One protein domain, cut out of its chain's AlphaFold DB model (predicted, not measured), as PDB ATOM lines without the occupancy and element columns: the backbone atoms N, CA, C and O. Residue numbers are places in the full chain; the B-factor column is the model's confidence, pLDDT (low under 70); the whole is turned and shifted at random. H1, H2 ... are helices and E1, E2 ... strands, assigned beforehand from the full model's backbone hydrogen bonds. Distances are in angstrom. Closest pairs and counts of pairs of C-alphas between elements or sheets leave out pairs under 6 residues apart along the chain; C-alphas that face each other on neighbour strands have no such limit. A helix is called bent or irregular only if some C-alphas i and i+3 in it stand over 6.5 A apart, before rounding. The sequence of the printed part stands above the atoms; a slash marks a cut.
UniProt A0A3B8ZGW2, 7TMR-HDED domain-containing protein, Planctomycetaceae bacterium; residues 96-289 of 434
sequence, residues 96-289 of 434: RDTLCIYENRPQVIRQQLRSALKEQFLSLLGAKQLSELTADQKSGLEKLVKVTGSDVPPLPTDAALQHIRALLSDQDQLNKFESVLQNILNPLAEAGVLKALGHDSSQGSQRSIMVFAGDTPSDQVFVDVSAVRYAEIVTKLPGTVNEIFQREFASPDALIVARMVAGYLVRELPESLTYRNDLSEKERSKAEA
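What this domain is: This is residues 96 to 289 of the 434 residues of the protein "7TMR-HDED domain-containing protein" of Planctomycetaceae bacterium (UniProt A0A3B8ZGW2). A small, strongly twisted sheet of four strands lies towards one end of a rod, and the long helices H1, H4, H6 and H7 run lengthwise from there, each packed on the next in that order. H2 and H3 lie across the far end, packed on H7, while H8 makes the opposite tip beyond the sheet. The printed part has 194 residues, with eight named helices and four named strands in the order E1 H1 H2 H3 H4 E2 E3 H5 H6 H7 E4 H8. The sheet, in the order E3 E2 E1 E4, is mixed, and so is the class, helices and strands. The whole is only just loose, close to compact, with a radius of gyration of the C-alphas of 19.8 A and spans of 69 by 32 by 32 A.

How they stand to each other: Inner strands E1, residues 100 to 104, and E2, residues 208 to 213, are parallel, with N 102 and O 210 2.8 A apart, within hydrogen-bond range. Edge strand E3, residues 221 to 224, forms an antiparallel hairpin with E2; N 221 and O 211 are 2.8 A apart. Edge strand E4, residues 273 to 275, is antiparallel to E1, with N 103 and O 274 2.9 A apart. Three helices only graze the sheet: H8, residues 277 to 289, with 277 to 284; H5, residues 225 to 228; and H4, residues 171 to 191, with 189 to 191. H1, residues 106 to 125, touches H4 at a shallow tilt of 25 degrees, opposite ways; the closest C-alphas, of Pro 106 and Ala 189, are 4.6 A apart. H6, residues 230 to 248, touches H4 with residues 240 to 248 alone, closest at the C-alphas of Ile 184 and Val 241, 7.0 A. H6 and H7, residues 253 to 268, form a helical hairpin at a shallow tilt of 25 degrees, closest at the C-alphas of Pro 238 and Ala 262, 5.1 A. H2, residues 135 to 145, touches residues 260 to 264 of H7 alone, about perpendicular at 78 degrees; the closest C-alphas, of Leu 144 and Met 260, are 5.4 A apart. H3, residues 157 to 167, touches residues 253 to 257 of H7 alone, closest at the C-alphas of His 163 and Asp 253, 5.5 A. E1, H1 to H4 and E2 form a strand-helix-strand unit, two parallel neighbour strands with helices between. Every O i to N i+4 pair is within hydrogen-bond range in H2, H3, H7 and H8, against 14 of 16 in H1, 15 of 17 in H4 and 12 of 15 in H6; H5 is too short for one.

Where its parts are: E1 begins at C-alpha 100, (-42.220, -28.081, -17.245), and H8 ends at C-alpha 289, (-51.081, -41.706, -20.938). H4 is 31.0 A long, H1 28.9 A, H6 26.0 A and H7 23.0 A. H4 is only just irregular, with C-alphas 184 and 187 6.6 A apart; H6 is irregular, with C-alphas 235 and 238 7.0 A apart.

The domain as a whole: The C-alphas of Ser 131 and Ala 289 are the two farthest apart, 69.1 A. The links H2 to H3 and H4 to E2 are long; the printed part has no cut. pLDDT is under 70 at residues 123 to 142, 144 to 161, 215 and 217 to 218.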
ATOM      1  N   ARG A  96     -47.045 -30.968 -25.274       89.50
ATOM      2  CA  ARG A  96     -46.695 -29.541 -25.404       89.50
ATOM      3  C   ARG A  96     -47.416 -28.649 -24.399       89.50
ATOM      4  O   ARG A  96     -46.834 -27.682 -23.935       89.50
ATOM      5  N   ASP A  97     -48.639 -28.993 -24.020       89.00
ATOM      6  CA  ASP A  97     -49.404 -28.216 -23.038       89.00
ATOM      7  C   ASP A  97     -49.005 -28.523 -21.586       89.00
ATOM      8  O   ASP A  97     -49.410 -27.825 -20.656       89.00
ATOM      9  N   THR A  98     -48.218 -29.579 -21.358       91.19
ATOM     10  CA  THR A  98     -47.775 -29.953 -20.012       91.19
ATOM     11  C   THR A  98     -46.727 -28.967 -19.503       91.19
ATOM     12  O   THR A  98     -45.800 -28.582 -20.218       91.19
ATOM     13  N   LEU A  99     -46.887 -28.544 -18.250       91.50
ATOM     14  CA  LEU A  99     -45.988 -27.595 -17.605       91.50
ATOM     15  C   LEU A  99     -44.657 -28.274 -17.273       91.50
ATOM     16  O   LEU A  99     -44.628 -29.361 -16.696       91.50
ATOM     17  N   CYS A 100     -43.551 -27.619 -17.623       90.81
ATOM     18  CA  CYS A 100     -42.220 -28.081 -17.245       90.81
ATOM     19  C   CYS A 100     -41.897 -27.712 -15.797       90.81
ATOM     20  O   CYS A 100     -42.299 -26.657 -15.304       90.81
ATOM     21  N   ILE A 101     -41.122 -28.573 -15.140       91.00
ATOM     22  CA  ILE A 101     -40.744 -28.434 -13.737       91.00
ATOM     23  C   ILE A 101     -39.320 -27.877 -13.630       91.00
ATOM     24  O   ILE A 101     -38.371 -28.402 -14.225       91.00
ATOM     25  N   TYR A 102     -39.173 -26.833 -12.820       90.69
ATOM     26  CA  TYR A 102     -37.923 -26.149 -12.523       90.69
ATOM     27  C   TYR A 102     -37.629 -26.166 -11.023       90.69
ATOM     28  O   TYR A 102     -38.511 -25.967 -10.190       90.69
ATOM     29  N   GLU A 103     -36.360 -26.378 -10.692       90.31
ATOM     30  CA  GLU A 103     -35.831 -26.280  -9.334       90.31
ATOM     31  C   GLU A 103     -35.286 -24.867  -9.121       90.31
ATOM     32  O   GLU A 103     -34.404 -24.424  -9.865       90.31
ATOM     33  N   ASN A 104     -35.793 -24.154  -8.116       89.75
ATOM     34  CA  ASN A 104     -35.282 -22.839  -7.750       89.75
ATOM     35  C   ASN A 104     -34.200 -22.944  -6.671       89.75
ATOM     36  O   ASN A 104     -34.418 -23.523  -5.604       89.75
ATOM     37  N   ARG A 105     -33.050 -22.311  -6.923       86.62
ATOM     38  CA  ARG A 105     -31.949 -22.151  -5.964       86.62
ATOM     39  C   ARG A 105     -31.869 -20.703  -5.468       86.62
ATOM     40  O   ARG A 105     -30.971 -19.957  -5.870       86.62
ATOM     41  N   PRO A 106     -32.741 -20.294  -4.526       83.69
ATOM     42  CA  PRO A 106     -32.830 -18.905  -4.059       83.69
ATOM     43  C   PRO A 106     -31.567 -18.426  -3.330       83.69
ATOM     44  O   PRO A 106     -31.369 -17.227  -3.137       83.69
ATOM     45  N   GLN A 107     -30.716 -19.349  -2.871       82.38
ATOM     46  CA  GLN A 107     -29.479 -19.017  -2.160       82.38
ATOM     47  C   GLN A 107     -28.456 -18.327  -3.066       82.38
ATOM     48  O   GLN A 107     -27.726 -17.462  -2.595       82.38
ATOM     49  N   VAL A 108     -28.434 -18.656  -4.364       82.19
ATOM     50  CA  VAL A 108     -27.468 -18.090  -5.318       82.19
ATOM     51  C   VAL A 108     -27.687 -16.583  -5.452       82.19
ATOM     52  O   VAL A 108     -26.750 -15.809  -5.283       82.19
ATOM     53  N   ILE A 109     -28.941 -16.156  -5.637       80.88
ATOM     54  CA  ILE A 109     -29.310 -14.734  -5.731       80.88
ATOM     55  C   ILE A 109     -29.083 -14.028  -4.389       80.88
ATOM     56  O   ILE A 109     -28.442 -12.980  -4.345       80.88
ATOM     57  N   ARG A 110     -29.575 -14.607  -3.282       79.44
ATOM     58  CA  ARG A 110     -29.503 -13.962  -1.961       79.44
ATOM     59  C   ARG A 110     -28.077 -13.787  -1.457       79.44
ATOM     60  O   ARG A 110     -27.777 -12.749  -0.878       79.44
ATOM     61  N   GLN A 111     -27.226 -14.796  -1.623       75.75
ATOM     62  CA  GLN A 111     -25.891 -14.791  -1.030       75.75
ATOM     63  C   GLN A 111     -24.874 -14.120  -1.948       75.75
ATOM     64  O   GLN A 111     -24.212 -13.195  -1.491       75.75
ATOM     65  N   GLN A 112     -24.788 -14.508  -3.228       77.19
ATOM     66  CA  GLN A 112     -23.723 -14.014  -4.112       77.19
ATOM     67  C   GLN A 112     -23.860 -12.522  -4.419       77.19
ATOM     68  O   GLN A 112     -22.882 -11.788  -4.308       77.19
ATOM     69  N   LEU A 113     -25.063 -12.048  -4.767       77.06
ATOM     70  CA  LEU A 113     -25.253 -10.636  -5.121       77.06
ATOM     71  C   LEU A 113     -25.116  -9.724  -3.904       77.06
ATOM     72  O   LEU A 113     -24.477  -8.675  -3.984       77.06
ATOM     73  N   ARG A 114     -25.673 -10.135  -2.760       77.69
ATOM     74  CA  ARG A 114     -25.551  -9.372  -1.515       77.69
ATOM     75  C   ARG A 114     -24.100  -9.286  -1.056       77.69
ATOM     76  O   ARG A 114     -23.653  -8.194  -0.718       77.69
ATOM     77  N   SER A 115     -23.374 -10.408  -1.024       77.56
ATOM     78  CA  SER A 115     -21.977 -10.413  -0.584       77.56
ATOM     79  C   SER A 115     -21.091  -9.618  -1.535       77.56
ATOM     80  O   SER A 115     -20.298  -8.811  -1.064       77.56
ATOM     81  N   ALA A 116     -21.275  -9.770  -2.853       78.50
ATOM     82  CA  ALA A 116     -20.489  -9.053  -3.853       78.50
ATOM     83  C   ALA A 116     -20.696  -7.534  -3.774       78.50
ATOM     84  O   ALA A 116     -19.724  -6.781  -3.781       78.50
ATOM     85  N   LEU A 117     -21.947  -7.075  -3.636       76.50
ATOM     86  CA  LEU A 117     -22.240  -5.652  -3.457       76.50
ATOM     87  C   LEU A 117     -21.664  -5.133  -2.139       76.50
ATOM     88  O   LEU A 117     -20.985  -4.111  -2.134       76.50
ATOM     89  N   LYS A 118     -21.872  -5.850  -1.032       78.25
ATOM     90  CA  LYS A 118     -21.335  -5.464   0.278       78.25
ATOM     91  C   LYS A 118     -19.814  -5.318   0.249       78.25
ATOM     92  O   LYS A 118     -19.291  -4.317   0.727       78.25
ATOM     93  N   GLU A 119     -19.115  -6.296  -0.314       78.62
ATOM     94  CA  GLU A 119     -17.657  -6.289  -0.426       78.62
ATOM     95  C   GLU A 119     -17.167  -5.134  -1.308       78.62
ATOM     96  O   GLU A 119     -16.262  -4.401  -0.908       78.62
ATOM     97  N   GLN A 120     -17.818  -4.892  -2.452       72.94
ATOM     98  CA  GLN A 120     -17.485  -3.761  -3.321       72.94
ATOM     99  C   GLN A 120     -17.695  -2.418  -2.617       72.94
ATOM    100  O   GLN A 120     -16.776  -1.601  -2.598       72.94
ATOM    101  N   PHE A 121     -18.844  -2.191  -1.978       72.88
ATOM    102  CA  PHE A 121     -19.120  -0.936  -1.275       72.88
ATOM    103  C   PHE A 121     -18.193  -0.718  -0.067       72.88
ATOM    104  O   PHE A 121     -17.648   0.376   0.079       72.88
ATOM    105  N   LEU A 122     -17.930  -1.750   0.746       71.31
ATOM    106  CA  LEU A 122     -16.972  -1.672   1.860       71.31
ATOM    107  C   LEU A 122     -15.553  -1.363   1.374       71.31
ATOM    108  O   LEU A 122     -14.868  -0.533   1.970       71.31
ATOM    109  N   SER A 123     -15.121  -1.979   0.269       69.12
ATOM    110  CA  SER A 123     -13.796  -1.718  -0.301       69.12
ATOM    111  C   SER A 123     -13.627  -0.272  -0.795       69.12
ATOM    112  O   SER A 123     -12.525   0.268  -0.738       69.12
ATOM    113  N   LEU A 124     -14.715   0.379  -1.227       67.56
ATOM    114  CA  LEU A 124     -14.714   1.755  -1.741       67.56
ATOM    115  C   LEU A 124     -14.743   2.826  -0.635       67.56
ATOM    116  O   LEU A 124     -14.307   3.959  -0.862       67.56
ATOM    117  N   LEU A 125     -15.221   2.479   0.564       67.19
ATOM    118  CA  LEU A 125     -15.294   3.379   1.723       67.19
ATOM    119  C   LEU A 125     -13.925   3.622   2.395       67.19
ATOM    120  O   LEU A 125     -13.771   4.619   3.096       67.19
ATOM    121  N   GLY A 126     -12.926   2.757   2.169       63.16
ATOM    122  CA  GLY A 126     -11.623   2.806   2.854       63.16
ATOM    123  C   GLY A 126     -10.580   3.801   2.311       63.16
ATOM    124  O   GLY A 126      -9.699   4.215   3.060       63.16
ATOM    125  N   ALA A 127     -10.649   4.202   1.038       58.66
ATOM    126  CA  ALA A 127      -9.711   5.170   0.437       58.66
ATOM    127  C   ALA A 127     -10.235   6.612   0.583       58.66
ATOM    128  O   ALA A 127     -11.445   6.791   0.668       58.66
ATOM    129  N   LYS A 128      -9.388   7.658   0.572       52.34
ATOM    130  CA  LYS A 128      -9.833   9.073   0.629       52.34
ATOM    131  C   LYS A 128      -9.913   9.732  -0.750       52.34
ATOM    132  O   LYS A 128     -10.779  10.585  -0.951       52.34
ATOM    133  N   GLN A 129      -9.114   9.304  -1.726       55.16
ATOM    134  CA  GLN A 129      -9.094   9.862  -3.093       55.16
ATOM    135  C   GLN A 129      -9.021   8.769  -4.177       55.16
ATOM    136  O   GLN A 129      -8.553   7.664  -3.914       55.16
ATOM    137  N   LEU A 130      -9.455   9.074  -5.412       53.09
ATOM    138  CA  LEU A 130      -9.404   8.147  -6.562       53.09
ATOM    139  C   LEU A 130      -7.967   7.681  -6.882       53.09
ATOM    140  O   LEU A 130      -7.747   6.592  -7.411       53.09
ATOM    141  N   SER A 131      -6.971   8.494  -6.534       54.47
ATOM    142  CA  SER A 131      -5.538   8.209  -6.650       54.47
ATOM    143  C   SER A 131      -5.035   7.132  -5.681       54.47
ATOM    144  O   SER A 131      -4.064   6.458  -6.008       54.47
ATOM    145  N   GLU A 132      -5.702   6.930  -4.541       58.72
ATOM    146  CA  GLU A 132      -5.319   5.956  -3.502       58.72
ATOM    147  C   GLU A 132      -5.940   4.566  -3.717       58.72
ATOM    148  O   GLU A 132      -5.598   3.616  -3.016       58.72
ATOM    149  N   LEU A 133      -6.853   4.431  -4.686       60.16
ATOM    150  CA  LEU A 133      -7.515   3.163  -4.982       60.16
ATOM    151  C   LEU A 133      -6.572   2.203  -5.712       60.16
ATOM    152  O   LEU A 133      -5.941   2.563  -6.714       60.16
ATOM    153  N   THR A 134      -6.548   0.948  -5.265       67.12
ATOM    154  CA  THR A 134      -5.870  -0.150  -5.968       67.12
ATOM    155  C   THR A 134      -6.506  -0.373  -7.349       67.12
ATOM    156  O   THR A 134      -7.680  -0.058  -7.562       67.12
ATOM    157  N   ALA A 135      -5.754  -0.936  -8.304       63.62
ATOM    158  CA  ALA A 135      -6.254  -1.238  -9.652       63.62
ATOM    159  C   ALA A 135      -7.569  -2.052  -9.636       63.62
ATOM    160  O   ALA A 135      -8.490  -1.758 -10.400       63.62
ATOM    161  N   ASP A 136      -7.706  -2.986  -8.690       62.22
ATOM    162  CA  ASP A 136      -8.915  -3.797  -8.514       62.22
ATOM    163  C   ASP A 136     -10.125  -2.971  -8.047       62.22
ATOM    164  O   ASP A 136     -11.233  -3.150  -8.555       62.22
ATOM    165  N   GLN A 137      -9.920  -2.000  -7.151       63.12
ATOM    166  CA  GLN A 137     -10.980  -1.118  -6.648       63.12
ATOM    167  C   GLN A 137     -11.468  -0.139  -7.724       63.12
ATOM    168  O   GLN A 137     -12.671   0.100  -7.843       63.12
ATOM    169  N   LYS A 138     -10.555   0.372  -8.564       63.72
ATOM    170  CA  LYS A 138     -10.916   1.175  -9.745       63.72
ATOM    171  C   LYS A 138     -11.758   0.361 -10.724       63.72
ATOM    172  O   LYS A 138     -12.784   0.849 -11.189       63.72
ATOM    173  N   SER A 139     -11.396  -0.903 -10.952       63.34
ATOM    174  CA  SER A 139     -12.182  -1.805 -11.800       63.34
ATOM    175  C   SER A 139     -13.579  -2.099 -11.227       63.34
ATOM    176  O   SER A 139     -14.547  -2.197 -11.980       63.34
ATOM    177  N   GLY A 140     -13.714  -2.204  -9.898       64.31
ATOM    178  CA  GLY A 140     -14.996  -2.373  -9.208       64.31
ATOM    179  C   GLY A 140     -15.901  -1.147  -9.342       64.31
ATOM    180  O   GLY A 140     -17.083  -1.276  -9.655       64.31
ATOM    181  N   LEU A 141     -15.333   0.052  -9.202       65.31
ATOM    182  CA  LEU A 141     -16.057   1.307  -9.392       65.31
ATOM    183  C   LEU A 141     -16.469   1.513 -10.857       65.31
ATOM    184  O   LEU A 141     -17.615   1.852 -11.128       65.31
ATOM    185  N   GLU A 142     -15.597   1.209 -11.820       69.38
ATOM    186  CA  GLU A 142     -15.958   1.210 -13.245       69.38
ATOM    187  C   GLU A 142     -17.085   0.217 -13.561       69.38
ATOM    188  O   GLU A 142     -17.964   0.500 -14.378       69.38
ATOM    189  N   LYS A 143     -17.099  -0.945 -12.896       70.00
ATOM    190  CA  LYS A 143     -18.173  -1.937 -13.019       70.00
ATOM    191  C   LYS A 143     -19.519  -1.414 -12.510       70.00
ATOM    192  O   LYS A 143     -20.526  -1.833 -13.082       70.00
ATOM    193  N   LEU A 144     -19.537  -0.542 -11.497       67.44
ATOM    194  CA  LEU A 144     -20.736   0.101 -10.935       67.44
ATOM    195  C   LEU A 144     -21.194   1.322 -11.756       67.44
ATOM    196  O   LEU A 144     -22.390   1.564 -11.894       67.44
ATOM    197  N   VAL A 145     -20.244   2.077 -12.319       63.84
ATOM    198  CA  VAL A 145     -20.490   3.325 -13.068       63.84
ATOM    199  C   VAL A 145     -20.887   3.071 -14.527       63.84
ATOM    200  O   VAL A 145     -21.553   3.907 -15.137       63.84
ATOM    201  N   LYS A 146     -20.537   1.912 -15.104       64.62
ATOM    202  CA  LYS A 146     -21.022   1.491 -16.429       64.62
ATOM    203  C   LYS A 146     -22.528   1.208 -16.396       64.62
ATOM    204  O   LYS A 146     -22.956   0.059 -16.286       64.62
ATOM    205  N   VAL A 147     -23.329   2.261 -16.527       55.56
ATOM    206  CA  VAL A 147     -24.776   2.164 -16.729       55.56
ATOM    207  C   VAL A 147     -25.026   1.733 -18.173       55.56
ATOM    208  O   VAL A 147     -24.567   2.377 -19.114       55.56
ATOM    209  N   THR A 148     -25.729   0.616 -18.358       46.81
ATOM    210  CA  THR A 148     -26.102   0.127 -19.692       46.81
ATOM    211  C   THR A 148     -27.559   0.510 -19.943       46.81
ATOM    212  O   THR A 148     -28.423   0.126 -19.162       46.81
ATOM    213  N   GLY A 149     -27.832   1.263 -21.014       48.44
ATOM    214  CA  GLY A 149     -29.202   1.525 -21.484       48.44
ATOM    215  C   GLY A 149     -29.923   2.753 -20.915       48.44
ATOM    216  O   GLY A 149     -31.145   2.803 -20.989       48.44
ATOM    217  N   SER A 150     -29.217   3.749 -20.373       42.53
ATOM    218  CA  SER A 150     -29.813   5.047 -20.019       42.53
ATOM    219  C   SER A 150     -29.289   6.165 -20.922       42.53
ATOM    220  O   SER A 150     -28.076   6.292 -21.057       42.53
ATOM    221  N   ASP A 151     -30.177   7.038 -21.414       44.25
ATOM    222  CA  ASP A 151     -29.875   8.308 -22.122       44.25
ATOM    223  C   ASP A 151     -29.084   9.333 -21.276       44.25
ATOM    224  O   ASP A 151     -28.880  10.483 -21.667       44.25
ATOM    225  N   VAL A 152     -28.653   8.941 -20.077       48.69
ATOM    226  CA  VAL A 152     -27.922   9.779 -19.131       48.69
ATOM    227  C   VAL A 152     -26.424   9.514 -19.312       48.69
ATOM    228  O   VAL A 152     -26.020   8.349 -19.232       48.69
ATOM    229  N   PRO A 153     -25.596  10.554 -19.539       54.94
ATOM    230  CA  PRO A 153     -24.157  10.393 -19.689       54.94
ATOM    231  C   PRO A 153     -23.564   9.640 -18.489       54.94
ATOM    232  O   PRO A 153     -23.981   9.903 -17.354       54.94
ATOM    233  N   PRO A 154     -22.599   8.725 -18.704       58.44
ATOM    234  CA  PRO A 154     -21.927   8.045 -17.605       58.44
ATOM    235  C   PRO A 154     -21.324   9.093 -16.668       58.44
ATOM    236  O   PRO A 154     -20.578   9.972 -17.109       58.44
ATOM    237  N   LEU A 155     -21.690   9.032 -15.384       62.09
ATOM    238  CA  LEU A 155     -21.147   9.961 -14.401       62.09
ATOM    239  C   LEU A 155     -19.620   9.800 -14.336       62.09
ATOM    240  O   LEU A 155     -19.127   8.670 -14.389       62.09
ATOM    241  N   PRO A 156     -18.862  10.900 -14.181       64.81
ATOM    242  CA  PRO A 156     -17.439  10.804 -13.910       64.81
ATOM    243  C   PRO A 156     -17.217  10.001 -12.624       64.81
ATOM    244  O   PRO A 156     -17.886  10.215 -11.610       64.81
ATOM    245  N   THR A 157     -16.263   9.073 -12.682       66.00
ATOM    246  CA  THR A 157     -15.954   8.089 -11.636       66.00
ATOM    247  C   THR A 157     -15.715   8.733 -10.261       66.00
ATOM    248  O   THR A 157     -16.071   8.159  -9.234       66.00
ATOM    249  N   ASP A 158     -15.195   9.965 -10.242       63.97
ATOM    250  CA  ASP A 158     -14.981  10.766  -9.031       63.97
ATOM    251  C   ASP A 158     -16.284  11.214  -8.355       63.97
ATOM    252  O   ASP A 158     -16.415  11.120  -7.134       63.97
ATOM    253  N   ALA A 159     -17.268  11.666  -9.139       68.50
ATOM    254  CA  ALA A 159     -18.562  12.099  -8.617       68.50
ATOM    255  C   ALA A 159     -19.352  10.904  -8.068       68.50
ATOM    256  O   ALA A 159     -19.939  10.983  -6.991       68.50
ATOM    257  N   ALA A 160     -19.295   9.762  -8.761       66.31
ATOM    258  CA  ALA A 160     -19.911   8.521  -8.300       66.31
ATOM    259  C   ALA A 160     -19.402   8.110  -6.908       66.31
ATOM    260  O   ALA A 160     -20.191   7.756  -6.035       66.31
ATOM    261  N   LEU A 161     -18.092   8.223  -6.672       67.06
ATOM    262  CA  LEU A 161     -17.478   7.895  -5.387       67.06
ATOM    263  C   LEU A 161     -17.922   8.864  -4.273       67.06
ATOM    264  O   LEU A 161     -18.199   8.437  -3.151       67.06
ATOM    265  N   GLN A 162     -18.052  10.158  -4.578       72.75
ATOM    266  CA  GLN A 162     -18.541  11.159  -3.622       72.75
ATOM    267  C   GLN A 162     -19.998  10.907  -3.209       72.75
ATOM    268  O   GLN A 162     -20.284  10.911  -2.014       72.75
ATOM    269  N   HIS A 163     -20.892  10.604  -4.157       72.56
ATOM    270  CA  HIS A 163     -22.297  10.295  -3.857       72.56
ATOM    271  C   HIS A 163     -22.453   9.001  -3.042       72.56
ATOM    272  O   HIS A 163     -23.277   8.934  -2.133       72.56
ATOM    273  N   ILE A 164     -21.626   7.983  -3.314       73.31
ATOM    274  CA  ILE A 164     -21.603   6.735  -2.532       73.31
ATOM    275  C   ILE A 164     -21.191   7.009  -1.081       73.31
ATOM    276  O   ILE A 164     -21.827   6.504  -0.157       73.31
ATOM    277  N   ARG A 165     -20.160   7.835  -0.858       73.62
ATOM    278  CA  ARG A 165     -19.716   8.198   0.498       73.62
ATOM    279  C   ARG A 165     -20.712   9.086   1.230       73.62
ATOM    280  O   ARG A 165     -20.914   8.878   2.418       73.62
ATOM    281  N   ALA A 166     -21.326  10.044   0.537       73.88
ATOM    282  CA  ALA A 166     -22.337  10.923   1.119       73.88
ATOM    283  C   ALA A 166     -23.558  10.141   1.628       73.88
ATOM    284  O   ALA A 166     -24.173  10.534   2.614       73.88
ATOM    285  N   LEU A 167     -23.887   9.015   0.983       72.50
ATOM    286  CA  LEU A 167     -25.009   8.163   1.375       72.50
ATOM    287  C   LEU A 167     -24.643   7.117   2.447       72.50
ATOM    288  O   LEU A 167     -25.476   6.801   3.292       72.50
ATOM    289  N   LEU A 168     -23.426   6.561   2.408       71.06
ATOM    290  CA  LEU A 168     -23.011   5.395   3.210       71.06
ATOM    291  C   LEU A 168     -21.949   5.721   4.278       71.06
ATOM    292  O   LEU A 168     -21.183   4.846   4.675       71.06
ATOM    293  N   SER A 169     -21.876   6.971   4.740       70.00
ATOM    294  CA  SER A 169     -20.875   7.431   5.715       70.00
ATOM    295  C   SER A 169     -21.041   6.846   7.124       70.00
ATOM    296  O   SER A 169     -20.046   6.718   7.836       70.00
ATOM    297  N   ASP A 170     -22.261   6.461   7.514       75.44
ATOM    298  CA  ASP A 170     -22.570   5.936   8.850       75.44
ATOM    299  C   ASP A 170     -22.885   4.434   8.831       75.44
ATOM    300  O   ASP A 170     -23.549   3.923   7.923       75.44
ATOM    301  N   GLN A 171     -22.505   3.733   9.906       73.50
ATOM    302  CA  GLN A 171     -22.795   2.304  10.089       73.50
ATOM    303  C   GLN A 171     -24.306   1.997  10.040       73.50
ATOM    304  O   GLN A 171     -24.716   0.949   9.541       73.50
ATOM    305  N   ASP A 172     -25.147   2.932  10.488       78.81
ATOM    306  CA  ASP A 172     -26.607   2.807  10.412       78.81
ATOM    307  C   ASP A 172     -27.133   2.886   8.974       78.81
ATOM    308  O   ASP A 172     -28.072   2.171   8.619       78.81
ATOM    309  N   GLN A 173     -26.518   3.709   8.118       77.62
ATOM    310  CA  GLN A 173     -26.895   3.808   6.704       77.62
ATOM    311  C   GLN A 173     -26.449   2.570   5.920       77.62
ATOM    312  O   GLN A 173     -27.172   2.115   5.037       77.62
ATOM    313  N   LEU A 174     -25.316   1.961   6.295       76.44
ATOM    314  CA  LEU A 174     -24.885   0.664   5.761       76.44
ATOM    315  C   LEU A 174     -25.889  -0.450   6.092       76.44
ATOM    316  O   LEU A 174     -26.270  -1.218   5.211       76.44
ATOM    317  N   ASN A 175     -26.378  -0.509   7.334       81.31
ATOM    318  CA  ASN A 175     -27.389  -1.493   7.733       81.31
ATOM    319  C   ASN A 175     -28.724  -1.287   6.990       81.31
ATOM    320  O   ASN A 175     -29.349  -2.262   6.569       81.31
ATOM    321  N   LYS A 176     -29.140  -0.030   6.779       83.00
ATOM    322  CA  LYS A 176     -30.321   0.311   5.961       83.00
ATOM    323  C   LYS A 176     -30.139  -0.049   4.488       83.00
ATOM    324  O   LYS A 176     -31.058  -0.541   3.846       83.00
ATOM    325  N   PHE A 177     -28.946   0.154   3.943       81.44
ATOM    326  CA  PHE A 177     -28.637  -0.268   2.582       81.44
ATOM    327  C   PHE A 177     -28.739  -1.792   2.435       81.44
ATOM    328  O   PHE A 177     -29.326  -2.286   1.472       81.44
ATOM    329  N   GLU A 178     -28.231  -2.551   3.412       80.69
ATOM    330  CA  GLU A 178     -28.363  -4.011   3.418       80.69
ATOM    331  C   GLU A 178     -29.827  -4.471   3.495       80.69
ATOM    332  O   GLU A 178     -30.195  -5.424   2.801       80.69
ATOM    333  N   SER A 179     -30.674  -3.808   4.291       84.19
ATOM    334  CA  SER A 179     -32.102  -4.147   4.375       84.19
ATOM    335  C   SER A 179     -32.855  -3.809   3.085       84.19
ATOM    336  O   SER A 179     -33.653  -4.619   2.615       84.19
ATOM    337  N   VAL A 180     -32.545  -2.673   2.453       85.44
ATOM    338  CA  VAL A 180     -33.071  -2.296   1.132       85.44
ATOM    339  C   VAL A 180     -32.708  -3.339   0.085       85.44
ATOM    340  O   VAL A 180     -33.574  -3.814  -0.652       85.44
ATOM    341  N   LEU A 181     -31.439  -3.749   0.053       83.00
ATOM    342  CA  LEU A 181     -30.975  -4.763  -0.883       83.00
ATOM    343  C   LEU A 181     -31.668  -6.110  -0.636       83.00
ATOM    344  O   LEU A 181     -32.059  -6.785  -1.584       83.00
ATOM    345  N   GLN A 182     -31.884  -6.486   0.627       85.69
ATOM    346  CA  GLN A 182     -32.631  -7.692   0.982       85.69
ATOM    347  C   GLN A 182     -34.094  -7.625   0.517       85.69
ATOM    348  O   GLN A 182     -34.596  -8.598  -0.043       85.69
ATOM    349  N   ASN A 183     -34.757  -6.477   0.668       87.38
ATOM    350  CA  ASN A 183     -36.136  -6.278   0.213       87.38
ATOM    351  C   ASN A 183     -36.272  -6.354  -1.316       87.38
ATOM    352  O   ASN A 183     -37.279  -6.852  -1.811       87.38
ATOM    353  N   ILE A 184     -35.254  -5.913  -2.062       85.88
ATOM    354  CA  ILE A 184     -35.211  -6.017  -3.530       85.88
ATOM    355  C   ILE A 184     -34.937  -7.461  -3.974       85.88
ATOM    356  O   ILE A 184     -35.565  -7.957  -4.908       85.88
ATOM    357  N   LEU A 185     -33.991  -8.145  -3.322       85.56
ATOM    358  CA  LEU A 185     -33.535  -9.471  -3.746       85.56
ATOM    359  C   LEU A 185     -34.471 -10.608  -3.324       85.56
ATOM    360  O   LEU A 185     -34.514 -11.619  -4.021       85.56
ATOM    361  N   ASN A 186     -35.212 -10.485  -2.218       87.06
ATOM    362  CA  ASN A 186     -36.073 -11.567  -1.722       87.06
ATOM    363  C   ASN A 186     -37.185 -11.965  -2.713       87.06
ATOM    364  O   ASN A 186     -37.241 -13.149  -3.049       87.06
ATOM    365  N   PRO A 187     -38.001 -11.037  -3.260       87.38
ATOM    366  CA  PRO A 187     -39.038 -11.398  -4.230       87.38
ATOM    367  C   PRO A 187     -38.458 -12.030  -5.501       87.38
ATOM    368  O   PRO A 187     -39.022 -12.973  -6.049       87.38
ATOM    369  N   LEU A 188     -37.291 -11.547  -5.946       84.38
ATOM    370  CA  LEU A 188     -36.578 -12.096  -7.103       84.38
ATOM    371  C   LEU A 188     -36.022 -13.497  -6.825       84.38
ATOM    372  O   LEU A 188     -36.026 -14.350  -7.707       84.38
ATOM    373  N   ALA A 189     -35.548 -13.748  -5.605       85.00
ATOM    374  CA  ALA A 189     -35.051 -15.053  -5.200       85.00
ATOM    375  C   ALA A 189     -36.181 -16.080  -5.058       85.00
ATOM    376  O   ALA A 189     -35.977 -17.237  -5.413       85.00
ATOM    377  N   GLU A 190     -37.352 -15.674  -4.564       84.62
ATOM    378  CA  GLU A 190     -38.533 -16.537  -4.431       84.62
ATOM    379  C   GLU A 190     -39.127 -16.911  -5.790       84.62
ATOM    380  O   GLU A 190     -39.346 -18.095  -6.048       84.62
ATOM    381  N   ALA A 191     -39.319 -15.930  -6.679       82.12
ATOM    382  CA  ALA A 191     -39.794 -16.178  -8.040       82.12
ATOM    383  C   ALA A 191     -38.760 -16.958  -8.871       82.12
ATOM    384  O   ALA A 191     -39.105 -17.885  -9.604       82.12
ATOM    385  N   GLY A 192     -37.482 -16.616  -8.712       86.38
ATOM    386  CA  GLY A 192     -36.374 -17.156  -9.482       86.38
ATOM    387  C   GLY A 192     -36.100 -16.374 -10.769       86.38
ATOM    388  O   GLY A 192     -36.909 -15.577 -11.238       86.38
ATOM    389  N   VAL A 193     -34.914 -16.588 -11.339       88.31
ATOM    390  CA  VAL A 193     -34.452 -15.897 -12.549       88.31
ATOM    391  C   VAL A 193     -34.007 -16.923 -13.579       88.31
ATOM    392  O   VAL A 193     -33.187 -17.796 -13.280       88.31
ATOM    393  N   LEU A 194     -34.531 -16.781 -14.794       89.00
ATOM    394  CA  LEU A 194     -34.271 -17.638 -15.945       89.00
ATOM    395  C   LEU A 194     -33.718 -16.806 -17.109       89.00
ATOM    396  O   LEU A 194     -34.366 -15.855 -17.560       89.00
ATOM    397  N   LYS A 195     -32.541 -17.163 -17.635       85.75
ATOM    398  CA  LYS A 195     -31.957 -16.459 -18.793       85.75
ATOM    399  C   LYS A 195     -32.562 -16.955 -20.099       85.75
ATOM    400  O   LYS A 195     -32.941 -16.151 -20.953       85.75
ATOM    401  N   ALA A 196     -32.690 -18.272 -20.225       84.69
ATOM    402  CA  ALA A 196     -33.301 -18.934 -21.366       84.69
ATOM    403  C   ALA A 196     -34.079 -20.169 -20.906       84.69
ATOM    404  O   ALA A 196     -33.713 -20.831 -19.937       84.69
ATOM    405  N   LEU A 197     -35.163 -20.494 -21.609       85.94
ATOM    406  CA  LEU A 197     -35.894 -21.728 -21.343       85.94
ATOM    407  C   LEU A 197     -35.003 -22.921 -21.695       85.94
ATOM    408  O   LEU A 197     -34.549 -23.060 -22.824       85.94
ATOM    409  N   GLY A 198     -34.773 -23.790 -20.712       82.50
ATOM    410  CA  GLY A 198     -34.064 -25.060 -20.902       82.50
ATOM    411  C   GLY A 198     -34.835 -26.128 -21.691       82.50
ATOM    412  O   GLY A 198     -34.338 -27.245 -21.804       82.50
ATOM    413  N   HIS A 199     -36.033 -25.818 -22.200       86.31
ATOM    414  CA  HIS A 199     -36.868 -26.734 -22.977       86.31
ATOM    415  C   HIS A 199     -37.416 -26.060 -24.243       86.31
ATOM    416  O   HIS A 199     -37.576 -24.839 -24.301       86.31
ATOM    417  N   ASP A 200     -37.709 -26.872 -25.256       86.81
ATOM    418  CA  ASP A 200     -38.283 -26.430 -26.531       86.81
ATOM    419  C   ASP A 200     -39.830 -26.439 -26.517       86.81
ATOM    420  O   ASP A 200     -40.457 -27.078 -25.677       86.81
ATOM    421  N   SER A 201     -40.462 -25.771 -27.484       85.88
ATOM    422  CA  SER A 201     -41.923 -25.743 -27.689       85.88
ATOM    423  C   SER A 201     -42.565 -27.128 -27.833       85.88
ATOM    424  O   SER A 201     -43.750 -27.297 -27.559       85.88
ATOM    425  N   SER A 202     -41.789 -28.124 -28.267       83.06
ATOM    426  CA  SER A 202     -42.189 -29.532 -28.360       83.06
ATOM    427  C   SER A 202     -42.214 -30.245 -27.000       83.06
ATOM    428  O   SER A 202     -42.876 -31.270 -26.839       83.06
ATOM    429  N   GLN A 203     -41.491 -29.708 -26.019       82.94
ATOM    430  CA  GLN A 203     -41.225 -30.323 -24.723       82.94
ATOM    431  C   GLN A 203     -42.109 -29.780 -23.597       82.94
ATOM    432  O   GLN A 203     -42.120 -30.384 -22.527       82.94
ATOM    433  N   GLY A 204     -42.841 -28.689 -23.804       86.38
ATOM    434  CA  GLY A 204     -43.765 -28.163 -22.805       86.38
ATOM    435  C   GLY A 204     -44.209 -26.732 -23.079       86.38
ATOM    436  O   GLY A 204     -43.825 -26.113 -24.077       86.38
ATOM    437  N   SER A 205     -45.043 -26.221 -22.173       88.12
ATOM    438  CA  SER A 205     -45.611 -24.880 -22.280       88.12
ATOM    439  C   SER A 205     -44.528 -23.817 -22.098       88.12
ATOM    440  O   SER A 205     -43.878 -23.742 -21.061       88.12
ATOM    441  N   GLN A 206     -44.400 -22.915 -23.073       86.94
ATOM    442  CA  GLN A 206     -43.495 -21.758 -22.982       86.94
ATOM    443  C   GLN A 206     -44.093 -20.571 -22.216       86.94
ATOM    444  O   GLN A 206     -43.432 -19.549 -22.041       86.94
ATOM    445  N   ARG A 207     -45.367 -20.665 -21.818       88.62
ATOM    446  CA  ARG A 207     -46.079 -19.577 -21.133       88.62
ATOM    447  C   ARG A 207     -45.948 -19.675 -19.626       88.62
ATOM    448  O   ARG A 207     -45.819 -18.655 -18.960       88.62
ATOM    449  N   SER A 208     -45.956 -20.895 -19.109       89.38
ATOM    450  CA  SER A 208     -46.013 -21.164 -17.681       89.38
ATOM    451  C   SER A 208     -45.191 -22.389 -17.321       89.38
ATOM    452  O   SER A 208     -45.082 -23.346 -18.088       89.38
ATOM    453  N   ILE A 209     -44.605 -22.336 -16.133       90.94
ATOM    454  CA  ILE A 209     -43.754 -23.378 -15.573       90.94
ATOM    455  C   ILE A 209     -44.176 -23.667 -14.136       90.94
ATOM    456  O   ILE A 209     -44.793 -22.841 -13.463       90.94
ATOM    457  N   MET A 210     -43.833 -24.858 -13.663       90.19
ATOM    458  CA  MET A 210     -43.959 -25.216 -12.258       90.19
ATOM    459  C   MET A 210     -42.594 -25.068 -11.602       90.19
ATOM    460  O   MET A 210     -41.613 -25.660 -12.050       90.19
ATOM    461  N   VAL A 211     -42.524 -24.265 -10.547       89.38
ATOM    462  CA  VAL A 211     -41.293 -24.007  -9.800       89.38
ATOM    463  C   VAL A 211     -41.446 -24.582  -8.403       89.38
ATOM    464  O   VAL A 211     -42.459 -24.347  -7.753       89.38
ATOM    465  N   PHE A 212     -40.447 -25.313  -7.921       88.50
ATOM    466  CA  PHE A 212     -40.375 -25.718  -6.518       88.50
ATOM    467  C   PHE A 212     -39.059 -25.242  -5.900       88.50
ATOM    468  O   PHE A 212     -38.023 -25.185  -6.571       88.50
ATOM    469  N   ALA A 213     -39.108 -24.867  -4.624       81.44
ATOM    470  CA  ALA A 213     -37.942 -24.456  -3.853       81.44
ATOM    471  C   ALA A 213     -37.545 -25.574  -2.876       81.44
ATOM    472  O   ALA A 213     -38.378 -26.055  -2.112       81.44
ATOM    473  N   GLY A 214     -36.266 -25.958  -2.870       72.56
ATOM    474  CA  GLY A 214     -35.730 -26.995  -1.974       72.56
ATOM    475  C   GLY A 214     -35.709 -28.404  -2.578       72.56
ATOM    476  O   GLY A 214     -35.910 -28.579  -3.774       72.56
ATOM    477  N   ASP A 215     -35.431 -29.411  -1.743       66.06
ATOM    478  CA  ASP A 215     -35.258 -30.809  -2.179       66.06
ATOM    479  C   ASP A 215     -36.583 -31.559  -2.400       66.06
ATOM    480  O   ASP A 215     -36.597 -32.623  -3.022       66.06
ATOM    481  N   THR A 216     -37.708 -31.032  -1.902       70.31
ATOM    482  CA  THR A 216     -39.013 -31.701  -1.956       70.31
ATOM    483  C   THR A 216     -39.845 -31.243  -3.160       70.31
ATOM    484  O   THR A 216     -40.270 -30.089  -3.202       70.31
ATOM    485  N   PRO A 217     -40.181 -32.141  -4.108       67.88
ATOM    486  CA  PRO A 217     -40.969 -31.804  -5.298       67.88
ATOM    487  C   PRO A 217     -42.474 -31.609  -5.046       67.88
ATOM    488  O   PRO A 217     -43.230 -31.577  -6.015       67.88
ATOM    489  N   SER A 218     -42.941 -31.585  -3.790       66.50
ATOM    490  CA  SER A 218     -44.370 -31.470  -3.443       66.50
ATOM    491  C   SER A 218     -44.899 -30.045  -3.562       66.50
ATOM    492  O   SER A 218     -46.061 -29.853  -3.914       66.50
ATOM    493  N   ASP A 219     -44.043 -29.055  -3.324       77.31
ATOM    494  CA  ASP A 219     -44.445 -27.656  -3.179       77.31
ATOM    495  C   ASP A 219     -44.240 -26.924  -4.508       77.31
ATOM    496  O   ASP A 219     -43.439 -25.998  -4.635       77.31
ATOM    497  N   GLN A 220     -44.924 -27.416  -5.543       81.44
ATOM    498  CA  GLN A 220     -44.838 -26.846  -6.882       81.44
ATOM    499  C   GLN A 220     -45.783 -25.653  -7.004       81.44
ATOM    500  O   GLN A 220     -46.999 -25.780  -6.857       81.44
ATOM    501  N   VAL A 221     -45.217 -24.496  -7.320       85.75
ATOM    502  CA  VAL A 221     -45.938 -23.246  -7.540       85.75
ATOM    503  C   VAL A 221     -46.040 -22.990  -9.038       85.75
ATOM    504  O   VAL A 221     -45.061 -23.116  -9.775       85.75
ATOM    505  N   PHE A 222     -47.238 -22.631  -9.491       88.44
ATOM    506  CA  PHE A 222     -47.470 -22.188 -10.861       88.44
ATOM    507  C   PHE A 222     -46.911 -20.775 -11.049       88.44
ATOM    508  O   PHE A 222     -47.309 -19.857 -10.330       88.44
ATOM    509  N   VAL A 223     -46.007 -20.600 -12.013       88.06
ATOM    510  CA  VAL A 223     -45.374 -19.310 -12.307       88.06
ATOM    511  C   VAL A 223     -45.375 -19.062 -13.813       88.06
ATOM    512  O   VAL A 223     -44.980 -19.923 -14.603       88.06
ATOM    513  N   ASP A 224     -45.796 -17.867 -14.223       90.31
ATOM    514  CA  ASP A 224     -45.707 -17.441 -15.620       90.31
ATOM    515  C   ASP A 224     -44.253 -17.144 -16.000       90.31
ATOM    516  O   ASP A 224     -43.524 -16.469 -15.272       90.31
ATOM    517  N   VAL A 225     -43.831 -17.598 -17.184       88.75
ATOM    518  CA  VAL A 225     -42.450 -17.432 -17.674       88.75
ATOM    519  C   VAL A 225     -42.064 -15.954 -17.767       88.75
ATOM    520  O   VAL A 225     -40.913 -15.603 -17.518       88.75
ATOM    521  N   SER A 226     -43.022 -15.076 -18.058       87.81
ATOM    522  CA  SER A 226     -42.835 -13.622 -18.074       87.81
ATOM    523  C   SER A 226     -42.315 -13.068 -16.743       87.81
ATOM    524  O   SER A 226     -41.444 -12.202 -16.718       87.81
ATOM    525  N   ALA A 227     -42.780 -13.608 -15.612       86.25
ATOM    526  CA  ALA A 227     -42.387 -13.129 -14.289       86.25
ATOM    527  C   ALA A 227     -40.931 -13.477 -13.923       86.25
ATOM    528  O   ALA A 227     -40.291 -12.731 -13.185       86.25
ATOM    529  N   VAL A 228     -40.407 -14.586 -14.451       88.44
ATOM    530  CA  VAL A 228     -39.078 -15.133 -14.111       88.44
ATOM    531  C   VAL A 228     -38.021 -14.899 -15.191       88.44
ATOM    532  O   VAL A 228     -36.827 -15.099 -14.961       88.44
ATOM    533  N   ARG A 229     -38.423 -14.473 -16.390       89.75
ATOM    534  CA  ARG A 229     -37.511 -14.278 -17.516       89.75
ATOM    535  C   ARG A 229     -36.654 -13.027 -17.330       89.75
ATOM    536  O   ARG A 229     -37.160 -11.914 -17.202       89.75
ATOM    537  N   TYR A 230     -35.342 -13.201 -17.457       87.75
ATOM    538  CA  TYR A 230     -34.338 -12.144 -17.317       87.75
ATOM    539  C   TYR A 230     -34.655 -10.892 -18.153       87.75
ATOM    540  O   TYR A 230     -34.586  -9.781 -17.636       87.75
ATOM    541  N   ALA A 231     -35.074 -11.057 -19.414       86.38
ATOM    542  CA  ALA A 231     -35.401  -9.938 -20.304       86.38
ATOM    543  C   ALA A 231     -36.518  -9.027 -19.762       86.38
ATOM    544  O   ALA A 231     -36.470  -7.816 -19.959       86.38
ATOM    545  N   GLU A 232     -37.504  -9.591 -19.064       86.44
ATOM    546  CA  GLU A 232     -38.601  -8.818 -18.477       86.44
ATOM    547  C   GLU A 232     -38.204  -8.230 -17.123       86.44
ATOM    548  O   GLU A 232     -38.480  -7.060 -16.855       86.44
ATOM    549  N   ILE A 233     -37.483  -8.998 -16.301       85.56
ATOM    550  CA  ILE A 233     -36.970  -8.531 -15.007       85.56
ATOM    551  C   ILE A 233     -36.078  -7.301 -15.199       85.56
ATOM    552  O   ILE A 233     -36.284  -6.288 -14.534       85.56
ATOM    553  N   VAL A 234     -35.145  -7.336 -16.153       84.81
ATOM    554  CA  VAL A 234     -34.216  -6.228 -16.431       84.81
ATOM    555  C   VAL A 234     -34.933  -4.934 -16.821       84.81
ATOM    556  O   VAL A 234     -34.451  -3.853 -16.495       84.81
ATOM    557  N   THR A 235     -36.099  -5.018 -17.467       86.06
ATOM    558  CA  THR A 235     -36.869  -3.821 -17.851       86.06
ATOM    559  C   THR A 235     -37.560  -3.153 -16.660       86.06
ATOM    560  O   THR A 235     -37.670  -1.929 -16.625       86.06
ATOM    561  N   LYS A 236     -38.003  -3.935 -15.665       86.06
ATOM    562  CA  LYS A 236     -38.758  -3.443 -14.498       86.06
ATOM    563  C   LYS A 236     -37.857  -3.093 -13.309       86.06
ATOM    564  O   LYS A 236     -38.146  -2.153 -12.572       86.06
ATOM    565  N   LEU A 237     -36.750  -3.820 -13.145       84.44
ATOM    566  CA  LEU A 237     -35.879  -3.761 -11.970       84.44
ATOM    567  C   LEU A 237     -35.316  -2.357 -11.671       84.44
ATOM    568  O   LEU A 237     -35.382  -1.956 -10.511       84.44
ATOM    569  N   PRO A 238     -34.841  -1.555 -12.647       83.94
ATOM    570  CA  PRO A 238     -34.357  -0.203 -12.361       83.94
ATOM    571  C   PRO A 238     -35.422   0.723 -11.761       83.94
ATOM    572  O   PRO A 238     -35.103   1.526 -10.887       83.94
ATOM    573  N   GLY A 239     -36.682   0.597 -12.195       84.06
ATOM    574  CA  GLY A 239     -37.802   1.359 -11.637       84.06
ATOM    575  C   GLY A 239     -38.042   1.004 -10.172       84.06
ATOM    576  O   GLY A 239     -38.022   1.879  -9.311       84.06
ATOM    577  N   THR A 240     -38.148  -0.294  -9.881       85.44
ATOM    578  CA  THR A 240     -38.370  -0.810  -8.522       85.44
ATOM    579  C   THR A 240     -37.227  -0.456  -7.569       85.44
ATOM    580  O   THR A 240     -37.472  -0.065  -6.429       85.44
ATOM    581  N   VAL A 241     -35.972  -0.541  -8.027       85.06
ATOM    582  CA  VAL A 241     -34.804  -0.138  -7.227       85.06
ATOM    583  C   VAL A 241     -34.875   1.354  -6.899       85.06
ATOM    584  O   VAL A 241     -34.724   1.723  -5.738       85.06
ATOM    585  N   ASN A 242     -35.161   2.215  -7.879       84.88
ATOM    586  CA  ASN A 242     -35.257   3.658  -7.645       84.88
ATOM    587  C   ASN A 242     -36.361   4.011  -6.636       84.88
ATOM    588  O   ASN A 242     -36.122   4.813  -5.738       84.88
ATOM    589  N   GLU A 243     -37.539   3.395  -6.752       85.94
ATOM    590  CA  GLU A 243     -38.667   3.621  -5.837       85.94
ATOM    591  C   GLU A 243     -38.335   3.216  -4.395       85.94
ATOM    592  O   GLU A 243     -38.585   3.980  -3.460       85.94
ATOM    593  N   ILE A 244     -37.732   2.037  -4.200       85.00
ATOM    594  CA  ILE A 244     -37.377   1.543  -2.861       85.00
ATOM    595  C   ILE A 244     -36.278   2.414  -2.238       85.00
ATOM    596  O   ILE A 244     -36.381   2.783  -1.068       85.00
ATOM    597  N   PHE A 245     -35.255   2.798  -3.009       82.88
ATOM    598  CA  PHE A 245     -34.179   3.661  -2.513       82.88
ATOM    599  C   PHE A 245     -34.672   5.067  -2.150       82.88
ATOM    600  O   PHE A 245     -34.256   5.595  -1.123       82.88
ATOM    601  N   GLN A 246     -35.574   5.663  -2.936       84.44
ATOM    602  CA  GLN A 246     -36.166   6.970  -2.615       84.44
ATOM    603  C   GLN A 246     -37.025   6.932  -1.347       84.44
ATOM    604  O   GLN A 246     -37.083   7.915  -0.611       84.44
ATOM    605  N   ARG A 247     -37.704   5.808  -1.093       85.06
ATOM    606  CA  ARG A 247     -38.554   5.641   0.089       85.06
ATOM    607  C   ARG A 247     -37.749   5.577   1.386       85.06
ATOM    608  O   ARG A 247     -38.193   6.106   2.398       85.06
ATOM    609  N   GLU A 248     -36.597   4.916   1.347       82.69
ATOM    610  CA  GLU A 248     -35.766   4.650   2.530       82.69
ATOM    611  C   GLU A 248     -34.701   5.733   2.761       82.69
ATOM    612  O   GLU A 248     -34.354   6.035   3.906       82.69
ATOM    613  N   PHE A 249     -34.217   6.378   1.693       78.31
ATOM    614  CA  PHE A 249     -33.221   7.444   1.763       78.31
ATOM    615  C   PHE A 249     -33.786   8.766   1.227       78.31
ATOM    616  O   PHE A 249     -33.901   8.976   0.023       78.31
ATOM    617  N   ALA A 250     -34.055   9.715   2.126       72.94
ATOM    618  CA  ALA A 250     -34.540  11.060   1.794       72.94
ATOM    619  C   ALA A 250     -33.428  12.022   1.299       72.94
ATOM    620  O   ALA A 250     -33.475  13.220   1.577       72.94
ATOM    621  N   SER A 251     -32.404  11.508   0.608       74.38
ATOM    622  CA  SER A 251     -31.273  12.291   0.084       74.38
ATOM    623  C   SER A 251     -31.319  12.377  -1.448       74.38
ATOM    624  O   SER A 251     -31.601  11.365  -2.096       74.38
ATOM    625  N   PRO A 252     -30.991  13.531  -2.063       72.81
ATOM    626  CA  PRO A 252     -30.854  13.644  -3.518       72.81
ATOM    627  C   PRO A 252     -29.790  12.694  -4.103       72.81
ATOM    628  O   PRO A 252     -29.923  12.261  -5.249       72.81
ATOM    629  N   ASP A 253     -28.791  12.292  -3.309       72.56
ATOM    630  CA  ASP A 253     -27.739  11.349  -3.719       72.56
ATOM    631  C   ASP A 253     -28.245   9.902  -3.851       72.56
ATOM    632  O   ASP A 253     -27.661   9.093  -4.578       72.56
ATOM    633  N   ALA A 254     -29.370   9.572  -3.205       75.00
ATOM    634  CA  ALA A 254     -29.940   8.228  -3.200       75.00
ATOM    635  C   ALA A 254     -30.337   7.756  -4.604       75.00
ATOM    636  O   ALA A 254     -30.149   6.589  -4.937       75.00
ATOM    637  N   LEU A 255     -30.831   8.661  -5.456       77.81
ATOM    638  CA  LEU A 255     -31.244   8.327  -6.821       77.81
ATOM    639  C   LEU A 255     -30.050   7.955  -7.712       77.81
ATOM    640  O   LEU A 255     -30.159   7.080  -8.571       77.81
ATOM    641  N   ILE A 256     -28.908   8.613  -7.514       77.38
ATOM    642  CA  ILE A 256     -27.689   8.354  -8.288       77.38
ATOM    643  C   ILE A 256     -27.120   6.989  -7.889       77.38
ATOM    644  O   ILE A 256     -26.807   6.170  -8.756       77.38
ATOM    645  N   VAL A 257     -27.064   6.704  -6.584       75.00
ATOM    646  CA  VAL A 257     -26.619   5.404  -6.063       75.00
ATOM    647  C   VAL A 257     -27.579   4.280  -6.462       75.00
ATOM    648  O   VAL A 257     -27.120   3.231  -6.913       75.00
ATOM    649  N   ALA A 258     -28.893   4.509  -6.410       78.88
ATOM    650  CA  ALA A 258     -29.904   3.546  -6.849       78.88
ATOM    651  C   ALA A 258     -29.720   3.136  -8.317       78.88
ATOM    652  O   ALA A 258     -29.776   1.950  -8.637       78.88
ATOM    653  N   ARG A 259     -29.414   4.090  -9.207       79.75
ATOM    654  CA  ARG A 259     -29.131   3.806 -10.625       79.75
ATOM    655  C   ARG A 259     -27.872   2.964 -10.822       79.75
ATOM    656  O   ARG A 259     -27.885   2.058 -11.654       79.75
ATOM    657  N   MET A 260     -26.810   3.226 -10.058       75.81
ATOM    658  CA  MET A 260     -25.581   2.419 -10.103       75.81
ATOM    659  C   MET A 260     -25.841   0.985  -9.632       75.81
ATOM    660  O   MET A 260     -25.446   0.026 -10.295       75.81
ATOM    661  N   VAL A 261     -26.573   0.831  -8.525       79.69
ATOM    662  CA  VAL A 261     -26.958  -0.483  -7.992       79.69
ATOM    663  C   VAL A 261     -27.864  -1.224  -8.975       79.69
ATOM    664  O   VAL A 261     -27.623  -2.396  -9.251       79.69
ATOM    665  N   ALA A 262     -28.853  -0.553  -9.570       81.06
ATOM    666  CA  ALA A 262     -29.724  -1.140 -10.583       81.06
ATOM    667  C   ALA A 262     -28.939  -1.623 -11.812       81.06
ATOM    668  O   ALA A 262     -29.147  -2.748 -12.266       81.06
ATOM    669  N   GLY A 263     -28.010  -0.809 -12.325       79.81
ATOM    670  CA  GLY A 263     -27.163  -1.175 -13.464       79.81
ATOM    671  C   GLY A 263     -26.274  -2.385 -13.173       79.81
ATOM    672  O   GLY A 263     -26.137  -3.275 -14.015       79.81
ATOM    673  N   TYR A 264     -25.724  -2.461 -11.960       81.19
ATOM    674  CA  TYR A 264     -24.953  -3.618 -11.519       81.19
ATOM    675  C   TYR A 264     -25.815  -4.879 -11.397       81.19
ATOM    676  O   TYR A 264     -25.449  -5.923 -11.935       81.19
ATOM    677  N   LEU A 265     -26.979  -4.777 -10.742       81.56
ATOM    678  CA  LEU A 265     -27.902  -5.898 -10.563       81.56
ATOM    679  C   LEU A 265     -28.344  -6.466 -11.910       81.56
ATOM    680  O   LEU A 265     -28.266  -7.674 -12.105       81.56
ATOM    681  N   VAL A 266     -28.723  -5.606 -12.860       82.56
ATOM    682  CA  VAL A 266     -29.084  -6.016 -14.223       82.56
ATOM    683  C   VAL A 266     -27.983  -6.870 -14.856       82.56
ATOM    684  O   VAL A 266     -28.288  -7.912 -15.431       82.56
ATOM    685  N   ARG A 267     -26.710  -6.480 -14.740       80.69
ATOM    686  CA  ARG A 267     -25.604  -7.180 -15.410       80.69
ATOM    687  C   ARG A 267     -25.211  -8.495 -14.734       80.69
ATOM    688  O   ARG A 267     -24.924  -9.464 -15.431       80.69
ATOM    689  N   GLU A 268     -25.190  -8.527 -13.405       81.12
ATOM    690  CA  GLU A 268     -24.619  -9.642 -12.635       81.12
ATOM    691  C   GLU A 268     -25.667 -10.645 -12.116       81.12
ATOM    692  O   GLU A 268     -25.315 -11.564 -11.382       81.12
ATOM    693  N   LEU A 269     -26.947 -10.516 -12.490       83.00
ATOM    694  CA  LEU A 269     -28.008 -11.460 -12.104       83.00
ATOM    695  C   LEU A 269     -27.662 -12.915 -12.508       83.00
ATOM    696  O   LEU A 269     -27.584 -13.233 -13.709       83.00
ATOM    697  N   PRO A 270     -27.478 -13.824 -11.529       83.69
ATOM    698  CA  PRO A 270     -27.257 -15.235 -11.798       83.69
ATOM    699  C   PRO A 270     -28.575 -15.928 -12.165       83.69
ATOM    700  O   PRO A 270     -29.663 -15.487 -11.800       83.69
ATOM    701  N   GLU A 271     -28.473 -17.042 -12.884       86.56
ATOM    702  CA  GLU A 271     -29.613 -17.922 -13.142       86.56
ATOM    703  C   GLU A 271     -29.856 -18.802 -11.911       86.56
ATOM    704  O   GLU A 271     -28.948 -19.504 -11.460       86.56
ATOM    705  N   SER A 272     -31.060 -18.737 -11.335       86.12
ATOM    706  CA  SER A 272     -31.417 -19.527 -10.145       86.12
ATOM    707  C   SER A 272     -32.263 -20.749 -10.473       86.12
ATOM    708  O   SER A 272     -32.293 -21.697  -9.686       86.12
ATOM    709  N   LEU A 273     -32.952 -20.728 -11.617       88.75
ATOM    710  CA  LEU A 273     -33.854 -21.788 -12.045       88.75
ATOM    711  C   LEU A 273     -33.095 -22.831 -12.862       88.75
ATOM    712  O   LEU A 273     -32.527 -22.535 -13.908       88.75
ATOM    713  N   THR A 274     -33.115 -24.076 -12.391       90.12
ATOM    714  CA  THR A 274     -32.522 -25.221 -13.089       90.12
ATOM    715  C   THR A 274     -33.627 -26.124 -13.626       90.12
ATOM    716  O   THR A 274     -34.499 -26.564 -12.878       90.12
ATOM    717  N   TYR A 275     -33.597 -26.424 -14.925       90.56
ATOM    718  CA  TYR A 275     -34.575 -27.314 -15.552       90.56
ATOM    719  C   TYR A 275     -34.401 -28.762 -15.069       90.56
ATOM    720  O   TYR A 275     -33.319 -29.340 -15.194       90.56
ATOM    721  N   ARG A 276     -35.472 -29.373 -14.542       90.56
ATOM    722  CA  ARG A 276     -35.479 -30.778 -14.108       90.56
ATOM    723  C   ARG A 276     -36.160 -31.646 -15.156       90.56
ATOM    724  O   ARG A 276     -37.377 -31.847 -15.130       90.56
ATOM    725  N   ASN A 277     -35.353 -32.193 -16.066       89.56
ATOM    726  CA  ASN A 277     -35.853 -33.030 -17.155       89.56
ATOM    727  C   ASN A 277     -36.553 -34.303 -16.647       89.56
ATOM    728  O   ASN A 277     -37.591 -34.671 -17.183       89.56
ATOM    729  N   ASP A 278     -36.042 -34.928 -15.584       91.12
ATOM    730  CA  ASP A 278     -36.570 -36.204 -15.075       91.12
ATOM    731  C   ASP A 278     -38.008 -36.073 -14.553       91.12
ATOM    732  O   ASP A 278     -38.884 -36.876 -14.875       91.12
ATOM    733  N   LEU A 279     -38.262 -35.028 -13.756       89.62
ATOM    734  CA  LEU A 279     -39.588 -34.746 -13.204       89.62
ATOM    735  C   LEU A 279     -40.544 -34.288 -14.307       89.62
ATOM    736  O   LEU A 279     -41.683 -34.745 -14.360       89.62
ATOM    737  N   SER A 280     -40.055 -33.448 -15.223       90.94
ATOM    738  CA  SER A 280     -40.843 -32.973 -16.360       90.94
ATOM    739  C   SER A 280     -41.256 -34.124 -17.285       90.94
ATOM    740  O   SER A 280     -42.415 -34.200 -17.671       90.94
ATOM    741  N   GLU A 281     -40.364 -35.073 -17.599       91.25
ATOM    742  CA  GLU A 281     -40.701 -36.248 -18.423       91.25
ATOM    743  C   GLU A 281     -41.688 -37.185 -17.718       91.25
ATOM    744  O   GLU A 281     -42.575 -37.763 -18.352       91.25
ATOM    745  N   LYS A 282     -41.591 -37.305 -16.390       91.94
ATOM    746  CA  LYS A 282     -42.555 -38.076 -15.603       91.94
ATOM    747  C   LYS A 282     -43.959 -37.470 -15.667       91.94
ATOM    748  O   LYS A 282     -44.922 -38.216 -15.810       91.94
ATOM    749  N   GLU A 283     -44.095 -36.150 -15.593       90.06
ATOM    750  CA  GLU A 283     -45.406 -35.507 -15.744       90.06
ATOM    751  C   GLU A 283     -45.897 -35.526 -17.199       90.06
ATOM    752  O   GLU A 283     -47.078 -35.776 -17.434       90.06
ATOM    753  N   ARG A 284     -44.998 -35.388 -18.185       90.94
ATOM    754  CA  ARG A 284     -45.335 -35.541 -19.613       90.94
ATOM    755  C   ARG A 284     -45.894 -36.922 -19.923       90.94
ATOM    756  O   ARG A 284     -46.978 -37.025 -20.482       90.94
ATOM    757  N   SER A 285     -45.191 -37.978 -19.521       90.62
ATOM    758  CA  SER A 285     -45.633 -39.356 -19.764       90.62
ATOM    759  C   SER A 285     -46.976 -39.661 -19.095       90.62
ATOM    760  O   SER A 285     -47.833 -40.299 -19.704       90.62
ATOM    761  N   LYS A 286     -47.214 -39.152 -17.878       91.31
ATOM    762  CA  LYS A 286     -48.529 -39.248 -17.221       91.31
ATOM    763  C   LYS A 286     -49.620 -38.510 -17.996       91.31
ATOM    764  O   LYS A 286     -50.714 -39.043 -18.151       91.31
ATOM    765  N   ALA A 287     -49.334 -37.300 -18.472       89.00
ATOM    766  CA  ALA A 287     -50.283 -36.500 -19.234       89.00
ATOM    767  C   ALA A 287     -50.607 -37.133 -20.597       89.00
ATOM    768  O   ALA A 287     -51.767 -37.139 -20.995       89.00
ATOM    769  N   GLU A 288     -49.612 -37.707 -21.281       89.75
ATOM    770  CA  GLU A 288     -49.780 -38.456 -22.532       89.75
ATOM    771  C   GLU A 288     -50.606 -39.731 -22.331       89.75
ATOM    772  O   GLU A 288     -51.503 -40.012 -23.124       89.75
ATOM    773  N   ALA A 289     -50.342 -40.486 -21.259       89.50
ATOM    774  CA  ALA A 289     -51.081 -41.706 -20.938       89.50
ATOM    775  C   ALA A 289     -52.546 -41.437 -20.552       89.50
ATOM    776  O   ALA A 289     -53.386 -42.323 -20.680       89.50
TER     777      ALA A 289